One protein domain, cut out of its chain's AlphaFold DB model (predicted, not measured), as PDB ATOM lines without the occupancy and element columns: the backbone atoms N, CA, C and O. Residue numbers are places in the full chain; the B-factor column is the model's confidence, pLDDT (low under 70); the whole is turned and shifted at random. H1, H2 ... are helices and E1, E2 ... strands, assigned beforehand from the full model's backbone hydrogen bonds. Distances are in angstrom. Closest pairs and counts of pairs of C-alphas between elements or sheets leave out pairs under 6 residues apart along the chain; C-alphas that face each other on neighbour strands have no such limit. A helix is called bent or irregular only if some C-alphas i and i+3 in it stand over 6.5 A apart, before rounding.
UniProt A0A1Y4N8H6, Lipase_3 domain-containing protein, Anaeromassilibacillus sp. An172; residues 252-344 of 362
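What this domain is: This is residues 252 to 344 of the 362 residues of the protein "Lipase_3 domain-containing protein" of Anaeromassilibacillus sp. An172 (UniProt A0A1Y4N8H6). Three helices, H3, H4 and H5, fold back and forth as two helical hairpins that share H4, and H1 packs at a slant on the first part of H5, at residues 317 to 321. H2 and the small strand hairpin of E1 and E2 lie at one end, by the first residues of H3, while H6 lies at the opposite end, by the first residue of H4. The printed part has 93 residues, with six named helices and two named strands in the order H1, H2, E1, E2, H3, H4, H5, H6, and the sheet E1 - E2 is antiparallel. The class is mostly helix, with 56 of the 62 residues in named elements in helices. The whole is compact, with a radius of gyration of the C-alphas of 12.6 A and spans of 34 by 30 by 22 A.

How they stand to each other: H1, residues 252 to 262, touches H5, residues 316 to 327, at its residues 317 to 321 alone. The closest C-alphas are those of Cys 258 and Leu 318, 5.5 A apart, and the two helices run opposite ways at a steep tilt of 45 degrees. H1 and H2, residues 266 to 271, are near each other, with 6 pairs of C-alphas within 10 A. H2 touches H3, residues 284 to 295, at residues 284 to 286 of H3 alone, about perpendicular at 89 degrees; the closest C-alphas are those of Tyr 269 and Leu 284, 5.1 A apart. E1, residues 273 to 275, and E2, residues 281 to 283, form an antiparallel hairpin, in which N 274 and O 282 are 2.8 A apart and N 282 and O 274 are 3.0 A apart, both within hydrogen-bond range. H4, residues 301 to 309, is the hub, touching three other helices. H3 and H4 form a helical hairpin at a shallow tilt of 19 degrees, closest at the C-alphas of Leu 294 and Leu 301, 6.2 A apart. H4 and H5 form another, at a shallow tilt of 31 degrees, closest at the C-alphas of Leu 309 and Glu 316, 5.7 A apart. H3 and H5 are apart. H4 also touches H6, residues 335 to 340, at a steep tilt of 64 degrees, closest at the C-alphas of Leu 301 and Pro 335, 5.4 A apart. Of the 5 touching pairs of helices, 2 are at a shallow tilt: the packing is part aligned, part crossed. Each O i to N i+4 pair is within hydrogen-bond range in H1, H3 and H4, against 1 of 2 in H2, 5 of 8 in H5 and 0 of 2 in H6, where 1 of 3 O i to N i+3 pairs is within range.

Where its parts are: H1 begins at C-alpha 252, (-10.443, 30.777, -27.406), and measures 15.7 A from first to last C-alpha. H2 measures 8.8 A, and the strands E1 and E2 have three residues each. H3 begins at C-alpha 284, (-1.151, 37.916, -14.272), and is 16.2 A long. H4 measures 11.8 A. H5 is 8.6 A from first to last C-alpha and is irregular, with C-alphas 322 and 325 9.3 A apart. H6 measures 10.8 A, ends at C-alpha 340, (0.840, 18.536, -25.165), and is only just irregular, with C-alphas 336 and 339 7.0 A apart.

The domain as a whole: The two C-alphas farthest apart are those of Asn 267 and Asn 332, 36.7 A. The printed part has no cut and no long link; the links from H4 to H5 and from H5 to H6 are short, and the others are tight. The mean pLDDT of the printed part is 82.0, and it is under 70 at residue 312, residues 327 to 332, residue 335 and residues 343 to 344.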
ATOM      1  N   ARG A 252     -10.883  29.383 -27.236       87.06
ATOM      2  CA  ARG A 252     -10.443  30.777 -27.406       87.06
ATOM      3  C   ARG A 252     -11.299  31.722 -26.569       87.06
ATOM      4  O   ARG A 252     -10.761  32.617 -25.907       87.06
ATOM      5  N   ARG A 253     -12.619  31.513 -26.565       88.94
ATOM      6  CA  ARG A 253     -13.551  32.251 -25.706       88.94
ATOM      7  C   ARG A 253     -13.302  31.952 -24.233       88.94
ATOM      8  O   ARG A 253     -13.232  32.892 -23.449       88.94
ATOM      9  N   ASP A 254     -13.114  30.686 -23.870       89.62
ATOM     10  CA  ASP A 254     -12.860  30.293 -22.482       89.62
ATOM     11  C   ASP A 254     -11.534  30.863 -21.971       89.62
ATOM     12  O   ASP A 254     -11.482  31.397 -20.865       89.62
ATOM     13  N   PHE A 255     -10.485  30.859 -22.801       89.44
ATOM     14  CA  PHE A 255      -9.222  31.526 -22.482       89.44
ATOM     15  C   PHE A 255      -9.424  33.021 -22.234       89.44
ATOM     16  O   PHE A 255      -8.971  33.545 -21.218       89.44
ATOM     17  N   SER A 256     -10.118  33.699 -23.153       90.44
ATOM     18  CA  SER A 256     -10.351  35.144 -23.065       90.44
ATOM     19  C   SER A 256     -11.167  35.500 -21.822       90.44
ATOM     20  O   SER A 256     -10.790  36.413 -21.093       90.44
ATOM     21  N   ARG A 257     -12.219  34.725 -21.527       91.69
ATOM     22  CA  ARG A 257     -13.053  34.882 -20.332       91.69
ATOM     23  C   ARG A 257     -12.240  34.710 -19.053       91.69
ATOM     24  O   ARG A 257     -12.255  35.610 -18.223       91.69
ATOM     25  N   CYS A 258     -11.500  33.607 -18.916       90.88
ATOM     26  CA  CYS A 258     -10.670  33.359 -17.736       90.88
ATOM     27  C   CYS A 258      -9.626  34.470 -17.547       90.88
ATOM     28  O   CYS A 258      -9.469  34.993 -16.449       90.88
ATOM     29  N   ALA A 259      -8.943  34.884 -18.622       90.69
ATOM     30  CA  ALA A 259      -7.988  35.988 -18.562       90.69
ATOM     31  C   ALA A 259      -8.655  37.307 -18.127       90.69
ATOM     32  O   ALA A 259      -8.100  38.015 -17.292       90.69
ATOM     33  N   TRP A 260      -9.851  37.605 -18.646       90.88
ATOM     34  CA  TRP A 260     -10.626  38.803 -18.312       90.88
ATOM     35  C   TRP A 260     -11.182  38.797 -16.881       90.88
ATOM     36  O   TRP A 260     -11.299  39.844 -16.246       90.88
ATOM     37  N   GLU A 261     -11.548  37.636 -16.337       90.38
ATOM     38  CA  GLU A 261     -11.969  37.493 -14.936       90.38
ATOM     39  C   GLU A 261     -10.836  37.845 -13.961       90.38
ATOM     40  O   GLU A 261     -11.100  38.375 -12.882       90.38
ATOM     41  N   ILE A 262      -9.588  37.605 -14.372       90.44
ATOM     42  CA  ILE A 262      -8.392  37.868 -13.574       90.44
ATOM     43  C   ILE A 262      -7.879  39.302 -13.741       90.44
ATOM     44  O   ILE A 262      -7.523  39.920 -12.744       90.44
ATOM     45  N   ALA A 263      -7.806  39.796 -14.979       93.50
ATOM     46  CA  ALA A 263      -7.378  41.149 -15.314       93.50
ATOM     47  C   ALA A 263      -8.268  41.703 -16.431       93.50
ATOM     48  O   ALA A 263      -8.378  41.108 -17.504       93.50
ATOM     49  N   LYS A 264      -8.904  42.849 -16.200       92.69
ATOM     50  CA  LYS A 264      -9.857  43.478 -17.124       92.69
ATOM     51  C   LYS A 264      -9.186  44.139 -18.312       92.69
ATOM     52  O   LYS A 264      -9.794  44.230 -19.378       92.69
ATOM     53  N   ASP A 265      -7.938  44.555 -18.147       93.31
ATOM     54  CA  ASP A 265      -7.165  45.214 -19.183       93.31
ATOM     55  C   ASP A 265      -5.655  44.949 -19.050       93.31
ATOM     56  O   ASP A 265      -5.163  44.194 -18.205       93.31
ATOM     57  N   ARG A 266      -4.893  45.606 -19.926       94.00
ATOM     58  CA  ARG A 266      -3.432  45.556 -19.933       94.00
ATOM     59  C   ARG A 266      -2.786  46.170 -18.685       94.00
ATOM     60  O   ARG A 266      -1.681  45.764 -18.334       94.00
ATOM     61  N   ASN A 267      -3.402  47.160 -18.048       94.62
ATOM     62  CA  ASN A 267      -2.846  47.780 -16.847       94.62
ATOM     63  C   ASN A 267      -2.953  46.816 -15.664       94.62
ATOM     64  O   ASN A 267      -1.959  46.574 -14.979       94.62
ATOM     65  N   GLU A 268      -4.121  46.203 -15.479       95.81
ATOM     66  CA  GLU A 268      -4.349  45.169 -14.471       95.81
ATOM     67  C   GLU A 268      -3.454  43.950 -14.703       95.81
ATOM     68  O   GLU A 268      -2.839  43.464 -13.755       95.81
ATOM     69  N   TYR A 269      -3.252  43.535 -15.960       95.25
ATOM     70  CA  TYR A 269      -2.315  42.462 -16.318       95.25
ATOM     71  C   TYR A 269      -0.924  42.642 -15.683       95.25
ATOM     72  O   TYR A 269      -0.313  41.672 -15.224       95.25
ATOM     73  N   TYR A 270      -0.435  43.885 -15.632       96.19
ATOM     74  CA  TYR A 270       0.872  44.224 -15.073       96.19
ATOM     75  C   TYR A 270       0.863  44.582 -13.589       96.19
ATOM     76  O   TYR A 270       1.903  44.432 -12.948       96.19
ATOM     77  N   ARG A 271      -0.249  45.101 -13.056       95.38
ATOM     78  CA  ARG A 271      -0.274  45.788 -11.753       95.38
ATOM     79  C   ARG A 271      -1.184  45.127 -10.726       95.38
ATOM     80  O   ARG A 271      -0.881  45.202  -9.538       95.38
ATOM     81  N   GLN A 272      -2.269  44.484 -11.151       93.56
ATOM     82  CA  GLN A 272      -3.206  43.861 -10.228       93.56
ATOM     83  C   GLN A 272      -2.564  42.633  -9.594       93.56
ATOM     84  O   GLN A 272      -2.159  41.689 -10.273       93.56
ATOM     85  N   ARG A 273      -2.468  42.666  -8.268       91.44
ATOM     86  CA  ARG A 273      -1.939  41.575  -7.460       91.44
ATOM     87  C   ARG A 273      -3.060  40.612  -7.087       91.44
ATOM     88  O   ARG A 273      -4.134  41.019  -6.655       91.44
ATOM     89  N   ILE A 274      -2.772  39.328  -7.223       85.62
ATOM     90  CA  ILE A 274      -3.621  38.206  -6.851       85.62
ATOM     91  C   ILE A 274      -2.850  37.438  -5.790       85.62
ATOM     92  O   ILE A 274      -1.710  37.030  -6.015       85.62
ATOM     93  N   THR A 275      -3.460  37.262  -4.627       83.69
ATOM     94  CA  THR A 275      -2.847  36.528  -3.520       83.69
ATOM     95  C   THR A 275      -3.363  35.095  -3.529       83.69
ATOM     96  O   THR A 275      -4.573  34.880  -3.548       83.69
ATOM     97  N   SER A 276      -2.470  34.105  -3.572       73.94
ATOM     98  CA  SER A 276      -2.836  32.693  -3.426       73.94
ATOM     99  C   SER A 276      -3.316  32.387  -2.012       73.94
ATOM    100  O   SER A 276      -3.021  33.122  -1.074       73.94
ATOM    101  N   GLU A 277      -3.986  31.250  -1.841       71.75
ATOM    102  CA  GLU A 277      -4.401  30.746  -0.522       71.75
ATOM    103  C   GLU A 277      -3.214  30.569   0.439       71.75
ATOM    104  O   GLU A 277      -3.350  30.703   1.647       71.75
ATOM    105  N   LYS A 278      -2.010  30.350  -0.107       72.50
ATOM    106  CA  LYS A 278      -0.747  30.249   0.642       72.50
ATOM    107  C   LYS A 278      -0.061  31.606   0.874       72.50
ATOM    108  O   LYS A 278       1.138  31.639   1.139       72.50
ATOM    109  N   GLY A 279      -0.769  32.721   0.685       78.31
ATOM    110  CA  GLY A 279      -0.270  34.079   0.932       78.31
ATOM    111  C   GLY A 279       0.710  34.632  -0.112       78.31
ATOM    112  O   GLY A 279       1.254  35.718   0.080       78.31
ATOM    113  N   LYS A 280       0.957  33.936  -1.234       79.75
ATOM    114  CA  LYS A 280       1.866  34.436  -2.282       79.75
ATOM    115  C   LYS A 280       1.138  35.414  -3.194       79.75
ATOM    116  O   LYS A 280       0.145  35.039  -3.804       79.75
ATOM    117  N   SER A 281       1.662  36.628  -3.335       86.12
ATOM    118  CA  SER A 281       1.076  37.674  -4.177       86.12
ATOM    119  C   SER A 281       1.804  37.813  -5.513       86.12
ATOM    120  O   SER A 281       3.032  37.883  -5.542       86.12
ATOM    121  N   PHE A 282       1.066  37.859  -6.620       87.69
ATOM    122  CA  PHE A 282       1.634  37.961  -7.966       87.69
ATOM    123  C   PHE A 282       0.657  38.605  -8.957       87.69
ATOM    124  O   PHE A 282      -0.537  38.678  -8.698       87.69
ATOM    125  N   THR A 283       1.153  39.089 -10.089       92.25
ATOM    126  CA  THR A 283       0.324  39.632 -11.179       92.25
ATOM    127  C   THR A 283       0.081  38.589 -12.268       92.25
ATOM    128  O   THR A 283       0.802  37.590 -12.365       92.25
ATOM    129  N   LEU A 284      -0.912  38.814 -13.137       92.50
ATOM    130  CA  LEU A 284      -1.151  37.916 -14.272       92.50
ATOM    131  C   LEU A 284       0.069  37.859 -15.214       92.50
ATOM    132  O   LEU A 284       0.409  36.796 -15.732       92.50
ATOM    133  N   TYR A 285       0.805  38.962 -15.367       94.31
ATOM    134  CA  TYR A 285       2.090  38.977 -16.067       94.31
ATOM    135  C   TYR A 285       3.131  38.042 -15.437       94.31
ATOM    136  O   TYR A 285       3.794  37.275 -16.139       94.31
ATOM    137  N   GLU A 286       3.286  38.073 -14.113       91.62
ATOM    138  CA  GLU A 286       4.226  37.194 -13.411       91.62
ATOM    139  C   GLU A 286       3.817  35.720 -13.542       91.62
ATOM    140  O   GLU A 286       4.679  34.876 -13.799       91.62
ATOM    141  N   TYR A 287       2.515  35.420 -13.480       90.38
ATOM    142  CA  TYR A 287       1.962  34.096 -13.784       90.38
ATOM    143  C   TYR A 287       2.384  33.620 -15.184       90.38
ATOM    144  O   TYR A 287       2.985  32.551 -15.338       90.38
ATOM    145  N   PHE A 288       2.163  34.442 -16.215       90.75
ATOM    146  CA  PHE A 288       2.543  34.086 -17.582       90.75
ATOM    147  C   PHE A 288       4.057  34.007 -17.774       90.75
ATOM    148  O   PHE A 288       4.529  33.246 -18.618       90.75
ATOM    149  N   ARG A 289       4.854  34.715 -16.969       91.06
ATOM    150  CA  ARG A 289       6.306  34.520 -16.955       91.06
ATOM    151  C   ARG A 289       6.733  33.183 -16.358       91.06
ATOM    152  O   ARG A 289       7.732  32.628 -16.820       91.06
ATOM    153  N   VAL A 290       6.020  32.654 -15.368       88.44
ATOM    154  CA  VAL A 290       6.282  31.295 -14.868       88.44
ATOM    155  C   VAL A 290       5.967  30.274 -15.961       88.44
ATOM    156  O   VAL A 290       6.813  29.427 -16.269       88.44
ATOM    157  N   LEU A 291       4.829  30.439 -16.645       86.62
ATOM    158  CA  LEU A 291       4.497  29.655 -17.835       86.62
ATOM    159  C   LEU A 291       5.569  29.804 -18.930       86.62
ATOM    160  O   LEU A 291       5.991  28.818 -19.524       86.62
ATOM    161  N   ALA A 292       6.089  31.008 -19.166       88.62
ATOM    162  CA  ALA A 292       7.188  31.231 -20.102       88.62
ATOM    163  C   ALA A 292       8.449  30.444 -19.717       88.62
ATOM    164  O   ALA A 292       9.138  29.892 -20.575       88.62
ATOM    165  N   GLY A 293       8.751  30.374 -18.420       86.56
ATOM    166  CA  GLY A 293       9.850  29.585 -17.877       86.56
ATOM    167  C   GLY A 293       9.710  28.101 -18.194       86.56
ATOM    168  O   GLY A 293      10.647  27.505 -18.731       86.56
ATOM    169  N   LEU A 294       8.524  27.542 -17.987       85.38
ATOM    170  CA  LEU A 294       8.179  26.190 -18.420       85.38
ATOM    171  C   LEU A 294       8.334  25.999 -19.935       85.38
ATOM    172  O   LEU A 294       9.045  25.108 -20.394       85.38
ATOM    173  N   MET A 295       7.737  26.894 -20.718       83.12
ATOM    174  CA  MET A 295       7.745  26.858 -22.180       83.12
ATOM    175  C   MET A 295       9.146  26.999 -22.782       83.12
ATOM    176  O   MET A 295       9.452  26.477 -23.858       83.12
ATOM    177  N   SER A 296      10.030  27.676 -22.058       83.81
ATOM    178  CA  SER A 296      11.443  27.805 -22.401       83.81
ATOM    179  C   SER A 296      12.297  26.598 -21.985       83.81
ATOM    180  O   SER A 296      13.493  26.589 -22.280       83.81
ATOM    181  N   LYS A 297      11.693  25.583 -21.342       82.50
ATOM    182  CA  LYS A 297      12.342  24.421 -20.704       82.50
ATOM    183  C   LYS A 297      13.326  24.803 -19.595       82.50
ATOM    184  O   LYS A 297      14.292  24.089 -19.349       82.50
ATOM    185  N   LYS A 298      13.101  25.953 -18.951       82.88
ATOM    186  CA  LYS A 298      13.888  26.406 -17.797       82.88
ATOM    187  C   LYS A 298      13.475  25.685 -16.513       82.88
ATOM    188  O   LYS A 298      14.327  25.451 -15.667       82.88
ATOM    189  N   TYR A 299      12.191  25.360 -16.380       81.69
ATOM    190  CA  TYR A 299      11.619  24.715 -15.199       81.69
ATOM    191  C   TYR A 299      10.898  23.419 -15.592       81.69
ATOM    192  O   TYR A 299      10.346  23.357 -16.697       81.69
ATOM    193  N   PRO A 300      10.892  22.390 -14.728       79.81
ATOM    194  CA  PRO A 300      10.188  21.144 -15.006       79.81
ATOM    195  C   PRO A 300       8.665  21.335 -14.933       79.81
ATOM    196  O   PRO A 300       8.146  22.054 -14.077       79.81
ATOM    197  N   LEU A 301       7.936  20.652 -15.825       78.00
ATOM    198  CA  LEU A 301       6.475  20.769 -15.940       78.00
ATOM    199  C   LEU A 301       5.745  20.394 -14.649       78.00
ATOM    200  O   LEU A 301       4.785  21.071 -14.299       78.00
ATOM    201  N   GLY A 302       6.216  19.386 -13.911       77.19
ATOM    202  CA  GLY A 302       5.591  18.974 -12.650       77.19
ATOM    203  C   GLY A 302       5.663  20.041 -11.549       77.19
ATOM    204  O   GLY A 302       4.693  20.245 -10.823       77.19
ATOM    205  N   GLU A 303       6.778  20.767 -11.422       78.56
ATOM    206  CA  GLU A 303       6.886  21.865 -10.445       78.56
ATOM    207  C   GLU A 303       6.029  23.059 -10.846       78.56
ATOM    208  O   GLU A 303       5.320  23.616 -10.011       78.56
ATOM    209  N   VAL A 304       6.054  23.426 -12.129       79.06
ATOM    210  CA  VAL A 304       5.264  24.553 -12.624       79.06
ATOM    211  C   VAL A 304       3.770  24.250 -12.554       79.06
ATOM    212  O   VAL A 304       3.019  25.111 -12.117       79.06
ATOM    213  N   SER A 305       3.339  23.032 -12.890       77.12
ATOM    214  CA  SER A 305       1.929  22.631 -12.790       77.12
ATOM    215  C   SER A 305       1.457  22.644 -11.340       77.12
ATOM    216  O   SER A 305       0.444  23.267 -11.046       77.12
ATOM    217  N   ARG A 306       2.225  22.062 -10.403       77.31
ATOM    218  CA  ARG A 306       1.903  22.128  -8.966       77.31
ATOM    219  C   ARG A 306       1.844  23.563  -8.461       77.31
ATOM    220  O   ARG A 306       0.912  23.917  -7.748       77.31
ATOM    221  N   PHE A 307       2.800  24.402  -8.858       79.12
ATOM    222  CA  PHE A 307       2.775  25.821  -8.522       79.12
ATOM    223  C   PHE A 307       1.513  26.498  -9.072       79.12
ATOM    224  O   PHE A 307       0.804  27.137  -8.301       79.12
ATOM    225  N   MET A 308       1.203  26.306 -10.359       79.38
ATOM    226  CA  MET A 308       0.075  26.925 -11.062       79.38
ATOM    227  C   MET A 308      -1.299  26.474 -10.577       79.38
ATOM    228  O   MET A 308      -2.210  27.296 -10.516       79.38
ATOM    229  N   LEU A 309      -1.440  25.205 -10.207       76.00
ATOM    230  CA  LEU A 309      -2.667  24.652  -9.637       76.00
ATOM    231  C   LEU A 309      -2.823  25.009  -8.156       76.00
ATOM    232  O   LEU A 309      -3.938  25.162  -7.689       76.00
ATOM    233  N   SER A 310      -1.721  25.216  -7.424       72.38
ATOM    234  CA  SER A 310      -1.764  25.708  -6.035       72.38
ATOM    235  C   SER A 310      -2.068  27.207  -5.905       72.38
ATOM    236  O   SER A 310      -2.033  27.753  -4.799       72.38
ATOM    237  N   MET A 311      -2.266  27.907  -7.028       70.44
ATOM    238  CA  MET A 311      -2.621  29.325  -7.029       70.44
ATOM    239  C   MET A 311      -4.108  29.511  -6.700       70.44
ATOM    240  O   MET A 311      -4.880  28.567  -6.771       70.44
ATOM    241  N   ASN A 312      -4.487  30.740  -6.329       68.81
ATOM    242  CA  ASN A 312      -5.855  31.150  -5.973       68.81
ATOM    243  C   ASN A 312      -6.931  30.512  -6.885       68.81
ATOM    244  O   ASN A 312      -6.715  30.435  -8.097       68.81
ATOM    245  N   THR A 313      -8.103  30.180  -6.331       72.19
ATOM    246  CA  THR A 313      -9.297  29.706  -7.066       72.19
ATOM    247  C   THR A 313      -9.608  30.507  -8.336       72.19
ATOM    248  O   THR A 313     -10.067  29.944  -9.325       72.19
ATOM    249  N   LYS A 314      -9.287  31.808  -8.379       77.06
ATOM    250  CA  LYS A 314      -9.450  32.656  -9.578       77.06
ATOM    251  C   LYS A 314      -8.577  32.261 -10.778       77.06
ATOM    252  O   LYS A 314      -8.943  32.547 -11.912       77.06
ATOM    253  N   LEU A 315      -7.411  31.654 -10.560       80.69
ATOM    254  CA  LEU A 315      -6.464  31.281 -11.624       80.69
ATOM    255  C   LEU A 315      -6.551  29.821 -12.024       80.69
ATOM    256  O   LEU A 315      -6.123  29.474 -13.122       80.69
ATOM    257  N   GLU A 316      -7.105  28.979 -11.161       81.69
ATOM    258  CA  GLU A 316      -7.241  27.551 -11.407       81.69
ATOM    259  C   GLU A 316      -7.926  27.232 -12.755       81.69
ATOM    260  O   GLU A 316      -7.378  26.409 -13.495       81.69
ATOM    261  N   PRO A 317      -9.020  27.910 -13.175       86.50
ATOM    262  CA  PRO A 317      -9.624  27.669 -14.487       86.50
ATOM    263  C   PRO A 317      -8.675  27.983 -15.651       86.50
ATOM    264  O   PRO A 317      -8.583  27.214 -16.611       86.50
ATOM    265  N   LEU A 318      -7.920  29.085 -15.557       87.94
ATOM    266  CA  LEU A 318      -6.923  29.458 -16.562       87.94
ATOM    267  C   LEU A 318      -5.761  28.455 -16.587       87.94
ATOM    268  O   LEU A 318      -5.310  28.067 -17.666       87.94
ATOM    269  N   SER A 319      -5.291  28.020 -15.414       85.94
ATOM    270  CA  SER A 319      -4.251  26.998 -15.265       85.94
ATOM    271  C   SER A 319      -4.679  25.691 -15.919       85.94
ATOM    272  O   SER A 319      -3.948  25.178 -16.762       85.94
ATOM    273  N   LYS A 320      -5.879  25.186 -15.612       84.94
ATOM    274  CA  LYS A 320      -6.437  23.967 -16.218       84.94
ATOM    275  C   LYS A 320      -6.540  24.085 -17.736       84.94
ATOM    276  O   LYS A 320      -6.112  23.183 -18.449       84.94
ATOM    277  N   LEU A 321      -7.007  25.225 -18.247       85.69
ATOM    278  CA  LEU A 321      -7.104  25.447 -19.689       85.69
ATOM    279  C   LEU A 321      -5.733  25.433 -20.379       85.69
ATOM    280  O   LEU A 321      -5.584  24.836 -21.439       85.69
ATOM    281  N   VAL A 322      -4.723  26.084 -19.798       83.75
ATOM    282  CA  VAL A 322      -3.368  26.134 -20.371       83.75
ATOM    283  C   VAL A 322      -2.672  24.775 -20.274       83.75
ATOM    284  O   VAL A 322      -2.024  24.346 -21.237       83.75
ATOM    285  N   LEU A 323      -2.801  24.108 -19.125       80.06
ATOM    286  CA  LEU A 323      -2.166  22.824 -18.833       80.06
ATOM    287  C   LEU A 323      -2.857  21.650 -19.543       80.06
ATOM    288  O   LEU A 323      -2.215  20.628 -19.786       80.06
ATOM    289  N   GLY A 324      -4.123  21.796 -19.938       80.12
ATOM    290  CA  GLY A 324      -4.912  20.722 -20.534       80.12
ATOM    291  C   GLY A 324      -5.114  19.566 -19.552       80.12
ATOM    292  O   GLY A 324      -5.315  19.785 -18.361       80.12
ATOM    293  N   GLU A 325      -4.998  18.330 -20.042       70.69
ATOM    294  CA  GLU A 325      -5.173  17.095 -19.250       70.69
ATOM    295  C   GLU A 325      -4.230  16.987 -18.034       70.69
ATOM    296  O   GLU A 325      -4.531  16.306 -17.057       70.69
ATOM    297  N   TYR A 326      -3.107  17.709 -18.040       71.38
ATOM    298  CA  TYR A 326      -2.144  17.725 -16.934       71.38
ATOM    299  C   TYR A 326      -2.554  18.631 -15.768       71.38
ATOM    300  O   TYR A 326      -1.935  18.575 -14.707       71.38
ATOM    301  N   GLY A 327      -3.588  19.460 -15.948       62.97
ATOM    302  CA  GLY A 327      -4.174  20.255 -14.872       62.97
ATOM    303  C   GLY A 327      -4.880  19.410 -13.804       62.97
ATOM    304  O   GLY A 327      -5.137  19.915 -12.718       62.97
ATOM    305  N   GLU A 328      -5.184  18.142 -14.099       66.75
ATOM    306  CA  GLU A 328      -5.974  17.264 -13.222       66.75
ATOM    307  C   GLU A 328      -5.119  16.244 -12.455       66.75
ATOM    308  O   GLU A 328      -5.473  15.878 -11.341       66.75
ATOM    309  N   ASN A 329      -3.970  15.821 -13.003       69.69
ATOM    310  CA  ASN A 329      -3.102  14.794 -12.406       69.69
ATOM    311  C   ASN A 329      -1.607  15.180 -12.454       69.69
ATOM    312  O   ASN A 329      -0.841  14.637 -13.259       69.69
ATOM    313  N   PRO A 330      -1.154  16.112 -11.592       65.25
ATOM    314  CA  PRO A 330       0.206  16.647 -11.640       65.25
ATOM    315  C   PRO A 330       1.316  15.658 -11.240       65.25
ATOM    316  O   PRO A 330       2.487  15.918 -11.525       65.25
ATOM    317  N   GLU A 331       0.979  14.532 -10.608       67.25
ATOM    318  CA  GLU A 331       1.950  13.565 -10.067       67.25
ATOM    319  C   GLU A 331       2.614  12.675 -11.132       67.25
ATOM    320  O   GLU A 331       3.710  12.167 -10.911       67.25
ATOM    321  N   ASN A 332       2.023  12.558 -12.328       68.81
ATOM    322  CA  ASN A 332       2.508  11.680 -13.405       68.81
ATOM    323  C   ASN A 332       3.215  12.419 -14.556       68.81
ATOM    324  O   ASN A 332       3.448  11.856 -15.629       68.81
ATOM    325  N   ILE A 333       3.553  13.693 -14.353       72.25
ATOM    326  CA  ILE A 333       4.029  14.584 -15.412       72.25
ATOM    327  C   ILE A 333       5.520  14.382 -15.706       72.25
ATOM    328  O   ILE A 333       6.374  14.560 -14.834       72.25
ATOM    329  N   LYS A 334       5.862  14.162 -16.980       72.25
ATOM    330  CA  LYS A 334       7.251  14.135 -17.455       72.25
ATOM    331  C   LYS A 334       7.634  15.470 -18.111       72.25
ATOM    332  O   LYS A 334       6.821  16.092 -18.793       72.25
ATOM    333  N   PRO A 335       8.904  15.918 -18.017       65.94
ATOM    334  CA  PRO A 335       9.360  17.158 -18.665       65.94
ATOM    335  C   PRO A 335       9.129  17.227 -20.187       65.94
ATOM    336  O   PRO A 335       9.081  18.308 -20.769       65.94
ATOM    337  N   GLN A 336       9.006  16.078 -20.849       71.19
ATOM    338  CA  GLN A 336       8.748  15.966 -22.287       71.19
ATOM    339  C   GLN A 336       7.294  16.256 -22.696       71.19
ATOM    340  O   GLN A 336       7.041  16.503 -23.876       71.19
ATOM    341  N   ASP A 337       6.372  16.315 -21.734       76.50
ATOM    342  CA  ASP A 337       4.933  16.482 -21.976       76.50
ATOM    343  C   ASP A 337       4.538  17.939 -22.271       76.50
ATOM    344  O   ASP A 337       3.408  18.222 -22.658       76.50
ATOM    345  N   VAL A 338       5.486  18.882 -22.195       74.62
ATOM    346  CA  VAL A 338       5.273  20.311 -22.509       74.62
ATOM    347  C   VAL A 338       4.667  20.524 -23.903       74.62
ATOM    348  O   VAL A 338       3.931  21.481 -24.119       74.62
ATOM    349  N   ASN A 339       4.925  19.626 -24.858       72.50
ATOM    350  CA  ASN A 339       4.359  19.730 -26.207       72.50
ATOM    351  C   ASN A 339       2.840  19.480 -26.268       72.50
ATOM    352  O   ASN A 339       2.213  19.830 -27.266       72.50
ATOM    353  N   ASN A 340       2.255  18.891 -25.225       73.88
ATOM    354  CA  ASN A 340       0.840  18.536 -25.165       73.88
ATOM    355  C   ASN A 340      -0.027  19.621 -24.505       73.88
ATOM    356  O   ASN A 340      -1.257  19.526 -24.559       73.88
ATOM    357  N   LEU A 341       0.591  20.664 -23.937       75.94
ATOM    358  CA  LEU A 341      -0.109  21.822 -23.381       75.94
ATOM    359  C   LEU A 341      -0.963  22.501 -24.458       75.94
ATOM    360  O   LEU A 341      -0.567  22.576 -25.626       75.94
ATOM    361  N   VAL A 342      -2.113  23.057 -24.075       76.62
ATOM    362  CA  VAL A 342      -3.047  23.688 -25.027       76.62
ATOM    363  C   VAL A 342      -2.385  24.862 -25.750       76.62
ATOM    364  O   VAL A 342      -2.522  25.009 -26.964       76.62
ATOM    365  N   CYS A 343      -1.561  25.637 -25.040       69.69
ATOM    366  CA  CYS A 343      -0.789  26.742 -25.616       69.69
ATOM    367  C   CYS A 343       0.343  26.301 -26.569       69.69
ATOM    368  O   CYS A 343       0.943  27.153 -27.227       69.69
ATOM    369  N   VAL A 344       0.635  24.994 -26.652       67.94
ATOM    370  CA  VAL A 344       1.716  24.397 -27.462       67.94
ATOM    371  C   VAL A 344       1.193  23.490 -28.562       67.94
ATOM    372  O   VAL A 344       1.821  23.390 -29.614       67.94
TER     373      VAL A 344